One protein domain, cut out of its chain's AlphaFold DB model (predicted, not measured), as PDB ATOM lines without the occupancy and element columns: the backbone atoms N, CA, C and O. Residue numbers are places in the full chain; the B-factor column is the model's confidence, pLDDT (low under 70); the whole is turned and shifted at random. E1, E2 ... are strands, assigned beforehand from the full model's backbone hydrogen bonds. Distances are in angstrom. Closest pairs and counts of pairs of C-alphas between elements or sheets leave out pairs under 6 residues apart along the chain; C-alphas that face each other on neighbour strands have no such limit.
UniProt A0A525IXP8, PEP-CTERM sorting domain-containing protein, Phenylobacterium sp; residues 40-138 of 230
ATOM      1  N   SER A  40      13.951  26.610  18.250       89.31
ATOM      2  CA  SER A  40      13.729  27.843  19.007       89.31
ATOM      3  C   SER A  40      13.281  27.488  20.417       89.31
ATOM      4  O   SER A  40      12.266  26.814  20.589       89.31
ATOM      5  N   THR A  41      14.056  27.911  21.416       93.88
ATOM      6  CA  THR A  41      13.745  27.677  22.829       93.88
ATOM      7  C   THR A  41      13.156  28.943  23.437       93.88
ATOM      8  O   THR A  41      13.732  30.026  23.307       93.88
ATOM      9  N   VAL A  42      12.012  28.811  24.102       91.06
ATOM     10  CA  VAL A  42      11.302  29.907  24.767       91.06
ATOM     11  C   VAL A  42      11.078  29.532  26.226       91.06
ATOM     12  O   VAL A  42      10.685  28.406  26.524       91.06
ATOM     13  N   ILE A  43      11.341  30.480  27.123       92.88
ATOM     14  CA  ILE A  43      11.167  30.318  28.566       92.88
ATOM     15  C   ILE A  43      10.021  31.223  29.011       92.88
ATOM     16  O   ILE A  43       9.998  32.410  28.662       92.88
ATOM     17  N   TYR A  44       9.083  30.642  29.751       89.56
ATOM     18  CA  TYR A  44       7.962  31.339  30.362       89.56
ATOM     19  C   TYR A  44       8.054  31.226  31.878       89.56
ATOM     20  O   TYR A  44       8.118  30.118  32.409       89.56
ATOM     21  N   ASP A  45       8.001  32.376  32.545       89.25
ATOM     22  CA  ASP A  45       7.961  32.462  34.000       89.25
ATOM     23  C   ASP A  45       6.529  32.721  34.468       89.25
ATOM     24  O   ASP A  45       5.794  33.532  33.897       89.25
ATOM     25  N   PHE A  46       6.147  32.045  35.541       83.50
ATOM     26  CA  PHE A  46       4.834  32.111  36.156       83.50
ATOM     27  C   PHE A  46       4.996  32.281  37.660       83.50
ATOM     28  O   PHE A  46       5.892  31.699  38.263       83.50
ATOM     29  N   VAL A  47       4.105  33.041  38.287       83.94
ATOM     30  CA  VAL A  47       4.070  33.197  39.744       83.94
ATOM     31  C   VAL A  47       2.701  32.755  40.232       83.94
ATOM     32  O   VAL A  47       1.688  33.124  39.639       83.94
ATOM     33  N   GLY A  48       2.658  31.971  41.304       79.81
ATOM     34  CA  GLY A  48       1.399  31.567  41.919       79.81
ATOM     35  C   GLY A  48       1.556  31.123  43.364       79.81
ATOM     36  O   GLY A  48       2.665  30.976  43.872       79.81
ATOM     37  N   THR A  49       0.439  30.940  44.055       78.06
ATOM     38  CA  THR A  49       0.420  30.474  45.446       78.06
ATOM     39  C   THR A  49       0.375  28.958  45.472       78.06
ATOM     40  O   THR A  49      -0.450  28.369  44.780       78.06
ATOM     41  N   CYS A  50       1.201  28.301  46.280       77.19
ATOM     42  CA  CYS A  50       1.113  26.848  46.386       77.19
ATOM     43  C   CYS A  50       0.241  26.423  47.574       77.19
ATOM     44  O   CYS A  50       0.396  26.887  48.703       77.19
ATOM     45  N   THR A  51      -0.707  25.534  47.302       69.25
ATOM     46  CA  THR A  51      -1.613  24.948  48.290       69.25
ATOM     47  C   THR A  51      -0.834  23.922  49.109       69.25
ATOM     48  O   THR A  51      -0.603  22.807  48.658       69.25
ATOM     49  N   GLY A  52      -0.361  24.324  50.290       69.12
ATOM     50  CA  GLY A  52       0.475  23.490  51.166       69.12
ATOM     51  C   GLY A  52       1.848  24.085  51.484       69.12
ATOM     52  O   GLY A  52       2.543  23.565  52.353       69.12
ATOM     53  N   CYS A  53       2.217  25.200  50.853       71.00
ATOM     54  CA  CYS A  53       3.358  26.001  51.269       71.00
ATOM     55  C   CYS A  53       2.925  27.422  51.639       71.00
ATOM     56  O   CYS A  53       1.996  27.993  51.070       71.00
ATOM     57  N   VAL A  54       3.607  28.013  52.619       79.12
ATOM     58  CA  VAL A  54       3.410  29.422  52.969       79.12
ATOM     59  C   VAL A  54       4.161  30.282  51.951       79.12
ATOM     60  O   VAL A  54       5.390  30.340  51.978       79.12
ATOM     61  N   GLY A  55       3.425  30.956  51.062       83.19
ATOM     62  CA  GLY A  55       3.960  32.001  50.184       83.19
ATOM     63  C   GLY A  55       3.680  31.806  48.691       83.19
ATOM     64  O   GLY A  55       2.797  31.050  48.285       83.19
ATOM     65  N   MET A  56       4.436  32.545  47.876       86.38
ATOM     66  CA  MET A  56       4.412  32.439  46.416       86.38
ATOM     67  C   MET A  56       5.529  31.509  45.936       86.38
ATOM     68  O   MET A  56       6.629  31.512  46.490       86.38
ATOM     69  N   GLY A  57       5.246  30.736  44.894       87.31
ATOM     70  CA  GLY A  57       6.227  29.992  44.120       87.31
ATOM     71  C   GLY A  57       6.358  30.552  42.707       87.31
ATOM     72  O   GLY A  57       5.438  31.192  42.189       87.31
ATOM     73  N   VAL A  58       7.513  30.306  42.095       90.25
ATOM     74  CA  VAL A  58       7.819  30.684  40.713       90.25
ATOM     75  C   VAL A  58       7.956  29.413  39.884       90.25
ATOM     76  O   VAL A  58       8.795  28.565  40.182       90.25
ATOM     77  N   GLY A  59       7.107  29.271  38.872       88.75
ATOM     78  CA  GLY A  59       7.191  28.230  37.856       88.75
ATOM     79  C   GLY A  59       7.934  28.738  36.628       88.75
ATOM     80  O   GLY A  59       7.646  29.826  36.154       88.75
ATOM     81  N   GLU A  60       8.843  27.944  36.089       92.94
ATOM     82  CA  GLU A  60       9.532  28.187  34.823       92.94
ATOM     83  C   GLU A  60       9.183  27.038  33.872       92.94
ATOM     84  O   GLU A  60       9.450  25.877  34.186       92.94
ATOM     85  N   VAL A  61       8.567  27.327  32.722       92.62
ATOM     86  CA  VAL A  61       8.341  26.343  31.648       92.62
ATOM     87  C   VAL A  61       9.284  26.652  30.496       92.62
ATOM     88  O   VAL A  61       9.276  27.754  29.944       92.62
ATOM     89  N   VAL A  62      10.044  25.642  30.085       94.94
ATOM     90  CA  VAL A  62      10.923  25.690  28.920       94.94
ATOM     91  C   VAL A  62      10.268  24.915  27.785       94.94
ATOM     92  O   VAL A  62       9.964  23.725  27.911       94.94
ATOM     93  N   LEU A  63      10.060  25.601  26.666       94.44
ATOM     94  CA  LEU A  63       9.444  25.052  25.467       94.44
ATOM     95  C   LEU A  63      10.389  25.136  24.282       94.44
ATOM     96  O   LEU A  63      11.189  26.066  24.173       94.44
ATOM     97  N   GLN A  64      10.242  24.193  23.363       95.62
ATOM     98  CA  GLN A  64      11.012  24.121  22.135       95.62
ATOM     99  C   GLN A  64      10.086  24.012  20.924       95.62
ATOM    100  O   GLN A  64       9.103  23.270  20.929       95.62
ATOM    101  N   ASN A  65      10.398  24.766  19.869       93.50
ATOM    102  CA  ASN A  65       9.606  24.829  18.634       93.50
ATOM    103  C   ASN A  65       8.130  25.207  18.869       93.50
ATOM    104  O   ASN A  65       7.254  24.822  18.098       93.50
ATOM    105  N   PHE A  66       7.847  25.942  19.948       92.44
ATOM    106  CA  PHE A  66       6.496  26.366  20.293       92.44
ATOM    107  C   PHE A  66       6.137  27.681  19.599       92.44
ATOM    108  O   PHE A  66       6.906  28.645  19.634       92.44
ATOM    109  N   THR A  67       4.944  27.727  19.006       91.81
ATOM    110  CA  THR A  67       4.375  28.950  18.435       91.81
ATOM    111  C   THR A  67       3.283  29.473  19.373       91.81
ATOM    112  O   THR A  67       2.339  28.734  19.646       91.81
ATOM    113  N   PRO A  68       3.384  30.723  19.862       90.62
ATOM    114  CA  PRO A  68       2.354  31.352  20.684       90.62
ATOM    115  C   PRO A  68       0.924  31.182  20.157       90.62
ATOM    116  O   PRO A  68       0.692  31.295  18.955       90.62
ATOM    117  N   GLY A  69      -0.024  30.918  21.059       86.81
ATOM    118  CA  GLY A  69      -1.439  30.707  20.729       86.81
ATOM    119  C   GLY A  69      -1.781  29.315  20.177       86.81
ATOM    120  O   GLY A  69      -2.954  29.014  19.980       86.81
ATOM    121  N   GLN A  70      -0.792  28.442  19.949       90.81
ATOM    122  CA  GLN A  70      -1.040  27.040  19.607       90.81
ATOM    123  C   GLN A  70      -1.231  26.177  20.857       90.81
ATOM    124  O   GLN A  70      -0.761  26.509  21.952       90.81
ATOM    125  N   ALA A  71      -1.908  25.042  20.678       90.88
ATOM    126  CA  ALA A  71      -2.009  24.027  21.714       90.88
ATOM    127  C   ALA A  71      -0.619  23.454  22.030       90.88
ATOM    128  O   ALA A  71       0.163  23.113  21.142       90.88
ATOM    129  N   LEU A  72      -0.321  23.347  23.316       92.81
ATOM    130  CA  LEU A  72       0.893  22.737  23.823       92.81
ATOM    131  C   LEU A  72       0.850  21.220  23.634       92.81
ATOM    132  O   LEU A  72      -0.094  20.558  24.062       92.81
ATOM    133  N   THR A  73       1.904  20.664  23.040       92.81
ATOM    134  CA  THR A  73       2.082  19.215  22.880       92.81
ATOM    135  C   THR A  73       3.326  18.747  23.624       92.81
ATOM    136  O   THR A  73       4.255  19.528  23.850       92.81
ATOM    137  N   SER A  74       3.386  17.464  23.982       90.12
ATOM    138  CA  SER A  74       4.564  16.881  24.640       90.12
ATOM    139  C   SER A  74       5.843  17.018  23.806       90.12
ATOM    140  O   SER A  74       6.925  17.112  24.374       90.12
ATOM    141  N   ALA A  75       5.735  17.111  22.475       92.44
ATOM    142  CA  ALA A  75       6.868  17.334  21.578       92.44
ATOM    143  C   ALA A  75       7.493  18.734  21.718       92.44
ATOM    144  O   ALA A  75       8.659  18.924  21.382       92.44
ATOM    145  N   ASN A  76       6.726  19.714  22.205       93.94
ATOM    146  CA  ASN A  76       7.205  21.075  22.425       93.94
ATOM    147  C   ASN A  76       7.664  21.326  23.861       93.94
ATOM    148  O   ASN A  76       8.212  22.389  24.145       93.94
ATOM    149  N   PHE A  77       7.426  20.387  24.774       94.75
ATOM    150  CA  PHE A  77       7.787  20.527  26.175       94.75
ATOM    151  C   PHE A  77       9.209  20.032  26.431       94.75
ATOM    152  O   PHE A  77       9.548  18.899  26.095       94.75
ATOM    153  N   VAL A  78      10.028  20.862  27.078       95.50
ATOM    154  CA  VAL A  78      11.384  20.480  27.494       95.50
ATOM    155  C   VAL A  78      11.400  20.168  28.986       95.50
ATOM    156  O   VAL A  78      11.720  19.047  29.393       95.50
ATOM    157  N   SER A  79      11.029  21.153  29.803       95.38
ATOM    158  CA  SER A  79      11.034  21.033  31.259       95.38
ATOM    159  C   SER A  79      10.110  22.048  31.919       95.38
ATOM    160  O   SER A  79       9.851  23.123  31.381       95.38
ATOM    161  N   PHE A  80       9.679  21.720  33.129       93.31
ATOM    162  CA  PHE A  80       9.008  22.625  34.045       93.31
ATOM    163  C   PHE A  80       9.714  22.588  35.388       93.31
ATOM    164  O   PHE A  80       9.999  21.508  35.896       93.31
ATOM    165  N   THR A  81       9.958  23.747  35.983       93.62
ATOM    166  CA  THR A  81      10.584  23.848  37.296       93.62
ATOM    167  C   THR A  81       9.771  24.782  38.172       93.62
ATOM    168  O   THR A  81       9.601  25.946  37.838       93.62
ATOM    169  N   PHE A  82       9.284  24.292  39.306       90.31
ATOM    170  CA  PHE A  82       8.558  25.082  40.291       90.31
ATOM    171  C   PHE A  82       9.413  25.271  41.540       90.31
ATOM    172  O   PHE A  82       9.835  24.304  42.171       90.31
ATOM    173  N   THR A  83       9.675  26.524  41.896       92.00
ATOM    174  CA  THR A  83      10.538  26.902  43.017       92.00
ATOM    175  C   THR A  83       9.713  27.602  44.089       92.00
ATOM    176  O   THR A  83       8.986  28.551  43.804       92.00
ATOM    177  N   THR A  84       9.845  27.149  45.331       89.62
ATOM    178  CA  THR A  84       9.179  27.705  46.517       89.62
ATOM    179  C   THR A  84      10.203  28.001  47.611       89.62
ATOM    180  O   THR A  84      11.368  27.624  47.502       89.62
ATOM    181  N   SER A  85       9.767  28.617  48.713       87.81
ATOM    182  CA  SER A  85      10.587  28.793  49.922       87.81
ATOM    183  C   SER A  85      11.012  27.473  50.583       87.81
ATOM    184  O   SER A  85      11.966  27.468  51.356       87.81
ATOM    185  N   PHE A  86      10.334  26.362  50.279       86.12
ATOM    186  CA  PHE A  86      10.591  25.047  50.874       86.12
ATOM    187  C   PHE A  86      11.451  24.139  49.990       86.12
ATOM    188  O   PHE A  86      11.918  23.103  50.454       86.12
ATOM    189  N   GLY A  87      11.664  24.506  48.725       89.56
ATOM    190  CA  GLY A  87      12.431  23.701  47.782       89.56
ATOM    191  C   GLY A  87      12.005  23.892  46.331       89.56
ATOM    192  O   GLY A  87      11.168  24.740  46.007       89.56
ATOM    193  N   GLN A  88      12.596  23.077  45.462       91.81
ATOM    194  CA  GLN A  88      12.384  23.100  44.021       91.81
ATOM    195  C   GLN A  88      11.949  21.718  43.529       91.81
ATOM    196  O   GLN A  88      12.531  20.706  43.911       91.81
ATOM    197  N   VAL A  89      10.939  21.694  42.663       88.12
ATOM    198  CA  VAL A  89      10.461  20.498  41.961       88.12
ATOM    199  C   VAL A  89      10.663  20.723  40.470       88.12
ATOM    200  O   VAL A  89      10.339  21.795  39.966       88.12
ATOM    201  N   SER A  90      11.194  19.731  39.757       92.12
ATOM    202  CA  SER A  90      11.360  19.794  38.304       92.12
ATOM    203  C   SER A  90      10.740  18.570  37.641       92.12
ATOM    204  O   SER A  90      10.888  17.452  38.132       92.12
ATOM    205  N   LEU A  91      10.039  18.799  36.535       91.62
ATOM    206  CA  LEU A  91       9.430  17.792  35.680       91.62
ATOM    207  C   LEU A  91      10.048  17.894  34.288       91.62
ATOM    208  O   LEU A  91      10.077  18.969  33.688       91.62
ATOM    209  N   ASN A  92      10.504  16.769  33.749       93.75
ATOM    210  CA  ASN A  92      10.926  16.664  32.354       93.75
ATOM    211  C   ASN A  92       9.879  15.926  31.501       93.75
ATOM    212  O   ASN A  92       8.909  15.369  32.016       93.75
ATOM    213  N   ALA A  93      10.086  15.901  30.181       89.62
ATOM    214  CA  ALA A  93       9.170  15.258  29.237       89.62
ATOM    215  C   ALA A  93       8.869  13.776  29.542       89.62
ATOM    216  O   ALA A  93       7.799  13.291  29.189       89.62
ATOM    217  N   LYS A  94       9.782  13.054  30.209       89.56
ATOM    218  CA  LYS A  94       9.604  11.632  30.551       89.56
ATOM    219  C   LYS A  94       8.710  11.414  31.770       89.56
ATOM    220  O   LYS A  94       8.172  10.326  31.920       89.56
ATOM    221  N   GLN A  95       8.578  12.421  32.630       88.88
ATOM    222  CA  GLN A  95       7.789  12.361  33.867       88.88
ATOM    223  C   GLN A  95       6.352  12.861  33.669       88.88
ATOM    224  O   GLN A  95       5.533  12.790  34.581       88.88
ATOM    225  N   LEU A  96       6.028  13.392  32.486       87.19
ATOM    226  CA  LEU A  96       4.692  13.884  32.173       87.19
ATOM    227  C   LEU A  96       3.738  12.727  31.873       87.19
ATOM    228  O   LEU A  96       3.820  12.094  30.825       87.19
ATOM    229  N   MET A  97       2.769  12.520  32.762       86.44
ATOM    230  CA  MET A  97       1.615  11.653  32.506       86.44
ATOM    231  C   MET A  97       0.506  12.380  31.740       86.44
ATOM    232  O   MET A  97      -0.247  11.772  30.986       86.44
ATOM    233  N   SER A  98       0.386  13.693  31.942       84.12
ATOM    234  CA  SER A  98      -0.592  14.537  31.257       84.12
ATOM    235  C   SER A  98       0.009  15.910  31.016       84.12
ATOM    236  O   SER A  98       0.503  16.544  31.948       84.12
ATOM    237  N   PHE A  99      -0.093  16.384  29.779       86.44
ATOM    238  CA  PHE A  99       0.361  17.702  29.363       86.44
ATOM    239  C   PHE A  99      -0.672  18.316  28.428       86.44
ATOM    240  O   PHE A  99      -1.065  17.691  27.445       86.44
ATOM    241  N   GLY A 100      -1.114  19.528  28.732       87.56
ATOM    242  CA  GLY A 100      -2.026  20.262  27.871       87.56
ATOM    243  C   GLY A 100      -2.082  21.719  28.277       87.56
ATOM    244  O   GLY A 100      -1.889  22.057  29.447       87.56
ATOM    245  N   GLY A 101      -2.315  22.581  27.302       87.75
ATOM    246  CA  GLY A 101      -2.404  24.002  27.552       87.75
ATOM    247  C   GLY A 101      -2.408  24.829  26.286       87.75
ATOM    248  O   GLY A 101      -2.215  24.323  25.182       87.75
ATOM    249  N   MET A 102      -2.582  26.124  26.472       87.62
ATOM    250  CA  MET A 102      -2.369  27.135  25.450       87.62
ATOM    251  C   MET A 102      -1.614  28.274  26.120       87.62
ATOM    252  O   MET A 102      -1.993  28.703  27.206       87.62
ATOM    253  N   LEU A 103      -0.523  28.735  25.513       88.12
ATOM    254  CA  LEU A 103       0.230  29.881  26.018       88.12
ATOM    255  C   LEU A 103       0.225  30.972  24.958       88.12
ATOM    256  O   LEU A 103       0.790  30.809  23.874       88.12
ATOM    257  N   ASP A 104      -0.394  32.095  25.297       85.12
ATOM    258  CA  ASP A 104      -0.333  33.316  24.515       85.12
ATOM    259  C   ASP A 104       0.349  34.403  25.366       85.12
ATOM    260  O   ASP A 104      -0.226  34.858  26.355       85.12
ATOM    261  N   PRO A 105       1.580  34.828  25.023       75.44
ATOM    262  CA  PRO A 105       2.272  35.897  25.733       75.44
ATOM    263  C   PRO A 105       1.542  37.241  25.625       75.44
ATOM    264  O   PRO A 105       1.815  38.131  26.425       75.44
ATOM    265  N   THR A 106       0.643  37.412  24.649       81.19
ATOM    266  CA  THR A 106      -0.168  38.626  24.497       81.19
ATOM    267  C   THR A 106      -1.468  38.567  25.293       81.19
ATOM    268  O   THR A 106      -1.999  39.611  25.665       81.19
ATOM    269  N   ASN A 107      -1.953  37.364  25.613       75.50
ATOM    270  CA  ASN A 107      -3.186  37.167  26.357       75.50
ATOM    271  C   ASN A 107      -3.074  36.017  27.369       75.50
ATOM    272  O   ASN A 107      -3.468  34.878  27.118       75.50
ATOM    273  N   LEU A 108      -2.603  36.352  28.571       66.88
ATOM    274  CA  LEU A 108      -2.489  35.388  29.665       66.88
ATOM    275  C   LEU A 108      -3.847  34.948  30.226       66.88
ATOM    276  O   LEU A 108      -3.905  33.909  30.874       66.88
ATOM    277  N   THR A 109      -4.935  35.679  29.950       64.75
ATOM    278  CA  THR A 109      -6.272  35.324  30.462       64.75
ATOM    279  C   THR A 109      -6.849  34.068  29.818       64.75
ATOM    280  O   THR A 109      -7.601  33.344  30.462       64.75
ATOM    281  N   GLY A 110      -6.446  33.762  28.581       66.12
ATOM    282  CA  GLY A 110      -6.763  32.495  27.914       66.12
ATOM    283  C   GLY A 110      -5.710  31.407  28.129       66.12
ATOM    284  O   GLY A 110      -5.883  30.287  27.646       66.12
ATOM    285  N   ALA A 111      -4.609  31.725  28.817       73.81
ATOM    286  CA  ALA A 111      -3.494  30.809  28.956       73.81
ATOM    287  C   ALA A 111      -3.739  29.820  30.097       73.81
ATOM    288  O   ALA A 111      -3.767  30.189  31.269       73.81
ATOM    289  N   TRP A 112      -3.869  28.543  29.764       81.00
ATOM    290  CA  TRP A 112      -3.988  27.473  30.748       81.00
ATOM    291  C   TRP A 112      -2.873  26.462  30.532       81.00
ATOM    292  O   TRP A 112      -2.406  26.252  29.413       81.00
ATOM    293  N   LEU A 113      -2.429  25.844  31.619       83.56
ATOM    294  CA  LEU A 113      -1.421  24.794  31.596       83.56
ATOM    295  C   LEU A 113      -1.795  23.762  32.644       83.56
ATOM    296  O   LEU A 113      -2.026  24.113  33.800       83.56
ATOM    297  N   LYS A 114      -1.823  22.499  32.236       86.25
ATOM    298  CA  LYS A 114      -2.013  21.354  33.117       86.25
ATOM    299  C   LYS A 114      -0.833  20.406  32.962       86.25
ATOM    300  O   LYS A 114      -0.635  19.839  31.887       86.25
ATOM    301  N   LEU A 115      -0.077  20.229  34.041       82.69
ATOM    302  CA  LEU A 115       1.025  19.270  34.135       82.69
ATOM    303  C   LEU A 115       0.652  18.213  35.169       82.69
ATOM    304  O   LEU A 115       0.304  18.572  36.290       82.69
ATOM    305  N   GLY A 116       0.712  16.936  34.808       82.75
ATOM    306  CA  GLY A 116       0.593  15.819  35.746       82.75
ATOM    307  C   GLY A 116       1.892  15.026  35.785       82.75
ATOM    308  O   GLY A 116       2.271  14.476  34.752       82.75
ATOM    309  N   GLY A 117       2.550  14.984  36.944       77.75
ATOM    310  CA  GLY A 117       3.704  14.118  37.204       77.75
ATOM    311  C   GLY A 117       3.287  12.712  37.649       77.75
ATOM    312  O   GLY A 117       2.165  12.518  38.122       77.75
ATOM    313  N   ASP A 118       4.202  11.754  37.524       76.19
ATOM    314  CA  ASP A 118       4.112  10.376  38.033       76.19
ATOM    315  C   ASP A 118       3.870  10.300  39.551       76.19
ATOM    316  O   ASP A 118       3.097   9.461  40.010       76.19
ATOM    317  N   ASP A 119       4.399  11.258  40.312       72.56
ATOM    318  CA  ASP A 119       4.196  11.376  41.766       72.56
ATOM    319  C   ASP A 119       2.792  11.876  42.182       72.56
ATOM    320  O   ASP A 119       2.557  12.234  43.337       72.56
ATOM    321  N   GLY A 120       1.837  11.972  41.247       71.69
ATOM    322  CA  GLY A 120       0.479  12.467  41.519       71.69
ATOM    323  C   GLY A 120       0.385  13.988  41.702       71.69
ATOM    324  O   GLY A 120      -0.685  14.520  42.019       71.69
ATOM    325  N   GLN A 121       1.474  14.721  41.471       69.88
ATOM    326  CA  GLN A 121       1.460  16.181  41.488       69.88
ATOM    327  C   GLN A 121       0.788  16.715  40.226       69.88
ATOM    328  O   GLN A 121       1.128  16.327  39.109       69.88
ATOM    329  N   THR A 122      -0.181  17.610  40.405       79.94
ATOM    330  CA  THR A 122      -0.854  18.305  39.309       79.94
ATOM    331  C   THR A 122      -0.672  19.802  39.460       79.94
ATOM    332  O   THR A 122      -1.053  20.389  40.470       79.94
ATOM    333  N   PHE A 123      -0.107  20.420  38.431       78.25
ATOM    334  CA  PHE A 123       0.059  21.862  38.332       78.25
ATOM    335  C   PHE A 123      -0.992  22.376  37.361       78.25
ATOM    336  O   PHE A 123      -1.015  21.936  36.210       78.25
ATOM    337  N   VAL A 124      -1.873  23.260  37.828       81.50
ATOM    338  CA  VAL A 124      -2.942  23.838  37.005       81.50
ATOM    339  C   VAL A 124      -2.862  25.359  37.046       81.50
ATOM    340  O   VAL A 124      -2.804  25.949  38.123       81.50
ATOM    341  N   SER A 125      -2.894  25.973  35.863       76.75
ATOM    342  CA  SER A 125      -3.189  27.393  35.662       76.75
ATOM    343  C   SER A 125      -4.532  27.556  34.986       76.75
ATOM    344  O   SER A 125      -4.767  26.931  33.951       76.75
ATOM    345  N   THR A 126      -5.384  28.415  35.536       67.38
ATOM    346  CA  THR A 126      -6.743  28.668  35.036       67.38
ATOM    347  C   THR A 126      -6.869  29.988  34.267       67.38
ATOM    348  O   THR A 126      -7.961  30.537  34.177       67.38
ATOM    349  N   GLY A 127      -5.774  30.556  33.749       62.50
ATOM    350  CA  GLY A 127      -5.789  31.820  32.989       62.50
ATOM    351  C   GLY A 127      -5.993  33.083  33.832       62.50
ATOM    352  O   GLY A 127      -5.539  34.163  33.474       62.50
ATOM    353  N   THR A 128      -6.554  32.977  35.032       61.75
ATOM    354  CA  THR A 128      -6.816  34.113  35.933       61.75
ATOM    355  C   THR A 128      -5.593  34.560  36.749       61.75
ATOM    356  O   THR A 128      -5.732  35.056  37.862       61.75
ATOM    357  N   SER A 129      -4.376  34.383  36.215       59.50
ATOM    358  CA  SER A 129      -3.106  34.648  36.924       59.50
ATOM    359  C   SER A 129      -2.879  33.791  38.178       59.50
ATOM    360  O   SER A 129      -1.992  34.089  38.977       59.50
ATOM    361  N   PHE A 130      -3.662  32.732  38.360       65.38
ATOM    362  CA  PHE A 130      -3.619  31.894  39.545       65.38
ATOM    363  C   PHE A 130      -3.143  30.488  39.191       65.38
ATOM    364  O   PHE A 130      -3.664  29.858  38.271       65.38
ATOM    365  N   TRP A 131      -2.143  30.013  39.933       63.84
ATOM    366  CA  TRP A 131      -1.647  28.647  39.835       63.84
ATOM    367  C   TRP A 131      -1.940  27.916  41.121       63.84
ATOM    368  O   TRP A 131      -1.669  28.440  42.199       63.84
ATOM    369  N   GLN A 132      -2.425  26.690  40.987       72.19
ATOM    370  CA  GLN A 132      -2.541  25.765  42.097       72.19
ATOM    371  C   GLN A 132      -1.615  24.587  41.850       72.19
ATOM    372  O   GLN A 132      -1.666  23.924  40.809       72.19
ATOM    373  N   VAL A 133      -0.771  24.325  42.843       66.31
ATOM    374  CA  VAL A 133      -0.126  23.025  42.985       66.31
ATOM    375  C   VAL A 133      -1.065  22.186  43.820       66.31
ATOM    376  O   VAL A 133      -1.288  22.471  44.998       66.31
ATOM    377  N   MET A 134      -1.646  21.182  43.188       68.25
ATOM    378  CA  MET A 134      -2.392  20.153  43.877       68.25
ATOM    379  C   MET A 134      -1.483  18.938  43.921       68.25
ATOM    380  O   MET A 134      -1.263  18.282  42.902       68.25
ATOM    381  N   SER A 135      -0.955  18.601  45.096       60.56
ATOM    382  CA  SER A 135      -0.694  17.192  45.343       60.56
ATOM    383  C   SER A 135      -2.072  16.551  45.332       60.56
ATOM    384  O   SER A 135      -2.830  16.659  46.297       60.56
ATOM    385  N   SER A 136      -2.455  15.915  44.219       53.72
ATOM    386  CA  SER A 136      -3.437  14.866  44.412       53.72
ATOM    387  C   SER A 136      -2.702  13.903  45.328       53.72
ATOM    388  O   SER A 136      -1.650  13.372  44.964       53.72
ATOM    389  N   LEU A 137      -3.178  13.774  46.569       45.72
ATOM    390  CA  LEU A 137      -3.046  12.512  47.266       45.72
ATOM    391  C   LEU A 137      -3.634  11.544  46.263       45.72
ATOM    392  O   LEU A 137      -4.852  11.426  46.134       45.72
ATOM    393  N   ASN A 138      -2.755  10.977  45.444       44.22
ATOM    394  CA  ASN A 138      -3.075   9.849  44.633       44.22
ATOM    395  C   ASN A 138      -3.352   8.811  45.709       44.22
ATOM    396  O   ASN A 138      -2.455   8.115  46.181       44.22
TER     397      ASN A 138
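Overview. This is residues 40 to 138 of the 230 residues of the protein "PEP-CTERM sorting domain-containing protein" of Phenylobacterium sp (UniProt A0A525IXP8). Two four-stranded sheets lie face to face as a sandwich, E1 to E4 in one and E5 to E8 in the other, with the strands of the one crossing those of the other at 87 degrees. The sheet E1 E2 E3 E4 has the longer strands and is twisted, the sheet E5 E6 E7 E8 is flatter, and the link of residues 65 to 76 loops out at one end. The printed part has 99 residues with no named helix and eight named strands, E1 to E8 in chain order; both sheets are antiparallel, in the orders E1 - E2 - E3 - E4 and E5 - E6 - E7 - E8, and the class is all strand. The whole is compact and rounded, with a radius of gyration of the C-alphas of 12.6 A and spans of 34 by 27 by 20 A.

Arrangement. E1, residues 41 to 49, E2, residues 56 to 64, E3, residues 77 to 84, and E4, residues 87 to 92, form a meander, each strand the antiparallel neighbour of the one before. In the hairpin E1 and E2, N 46 and O 59 are 2.7 A apart, within hydrogen-bond range. In the hairpin E2 and E3, N 60 and O 81 are 2.8 A apart, and in the hairpin E3 and E4, N 82 and O 89 are 2.8 A apart. E5, residues 96 to 102, E6, residues 112 to 117, E7, residues 121 to 126, and E8, residues 131 to 135, form a second meander. Its hairpins have N 114 and O 100 at 2.8 A, N 115 and O 123 at 2.9 A, and N 122 and O 134 at 2.8 A. The best planes of the facing parts stand 5 degrees apart, and their centres are 10.5 A apart. The edge strands E1 and E8 have 6 pairs of C-alphas within 8 A, the closest being those of Gly 48 and Trp 131, 4.7 A. E2 and E8 are near each other, while E1 and E5 are apart. E4 and E5 meet only through their link.

Along the chain. E1 begins with C-alpha 41 at (13.745, 27.677, 22.829) and is 26.4 A long; E2 is 26.5 A, E3 21.6 A and E4 17.0 A long. E5 begins with C-alpha 96 at (4.692, 13.884, 32.173). E8 ends with C-alpha 135 at (-0.694, 17.192, 45.343) and is 12.7 A long.

Size, cuts and confidence. The C-alphas of Ser 40 and Leu 137, the two farthest apart, are 36.3 A apart. The printed part has no cut, and E2 to E3 is the long link. The mean pLDDT of the printed part is 82.3; residues 51 to 52, 108 to 110, 121, 126 to 131 and 133 to 138 are under 70.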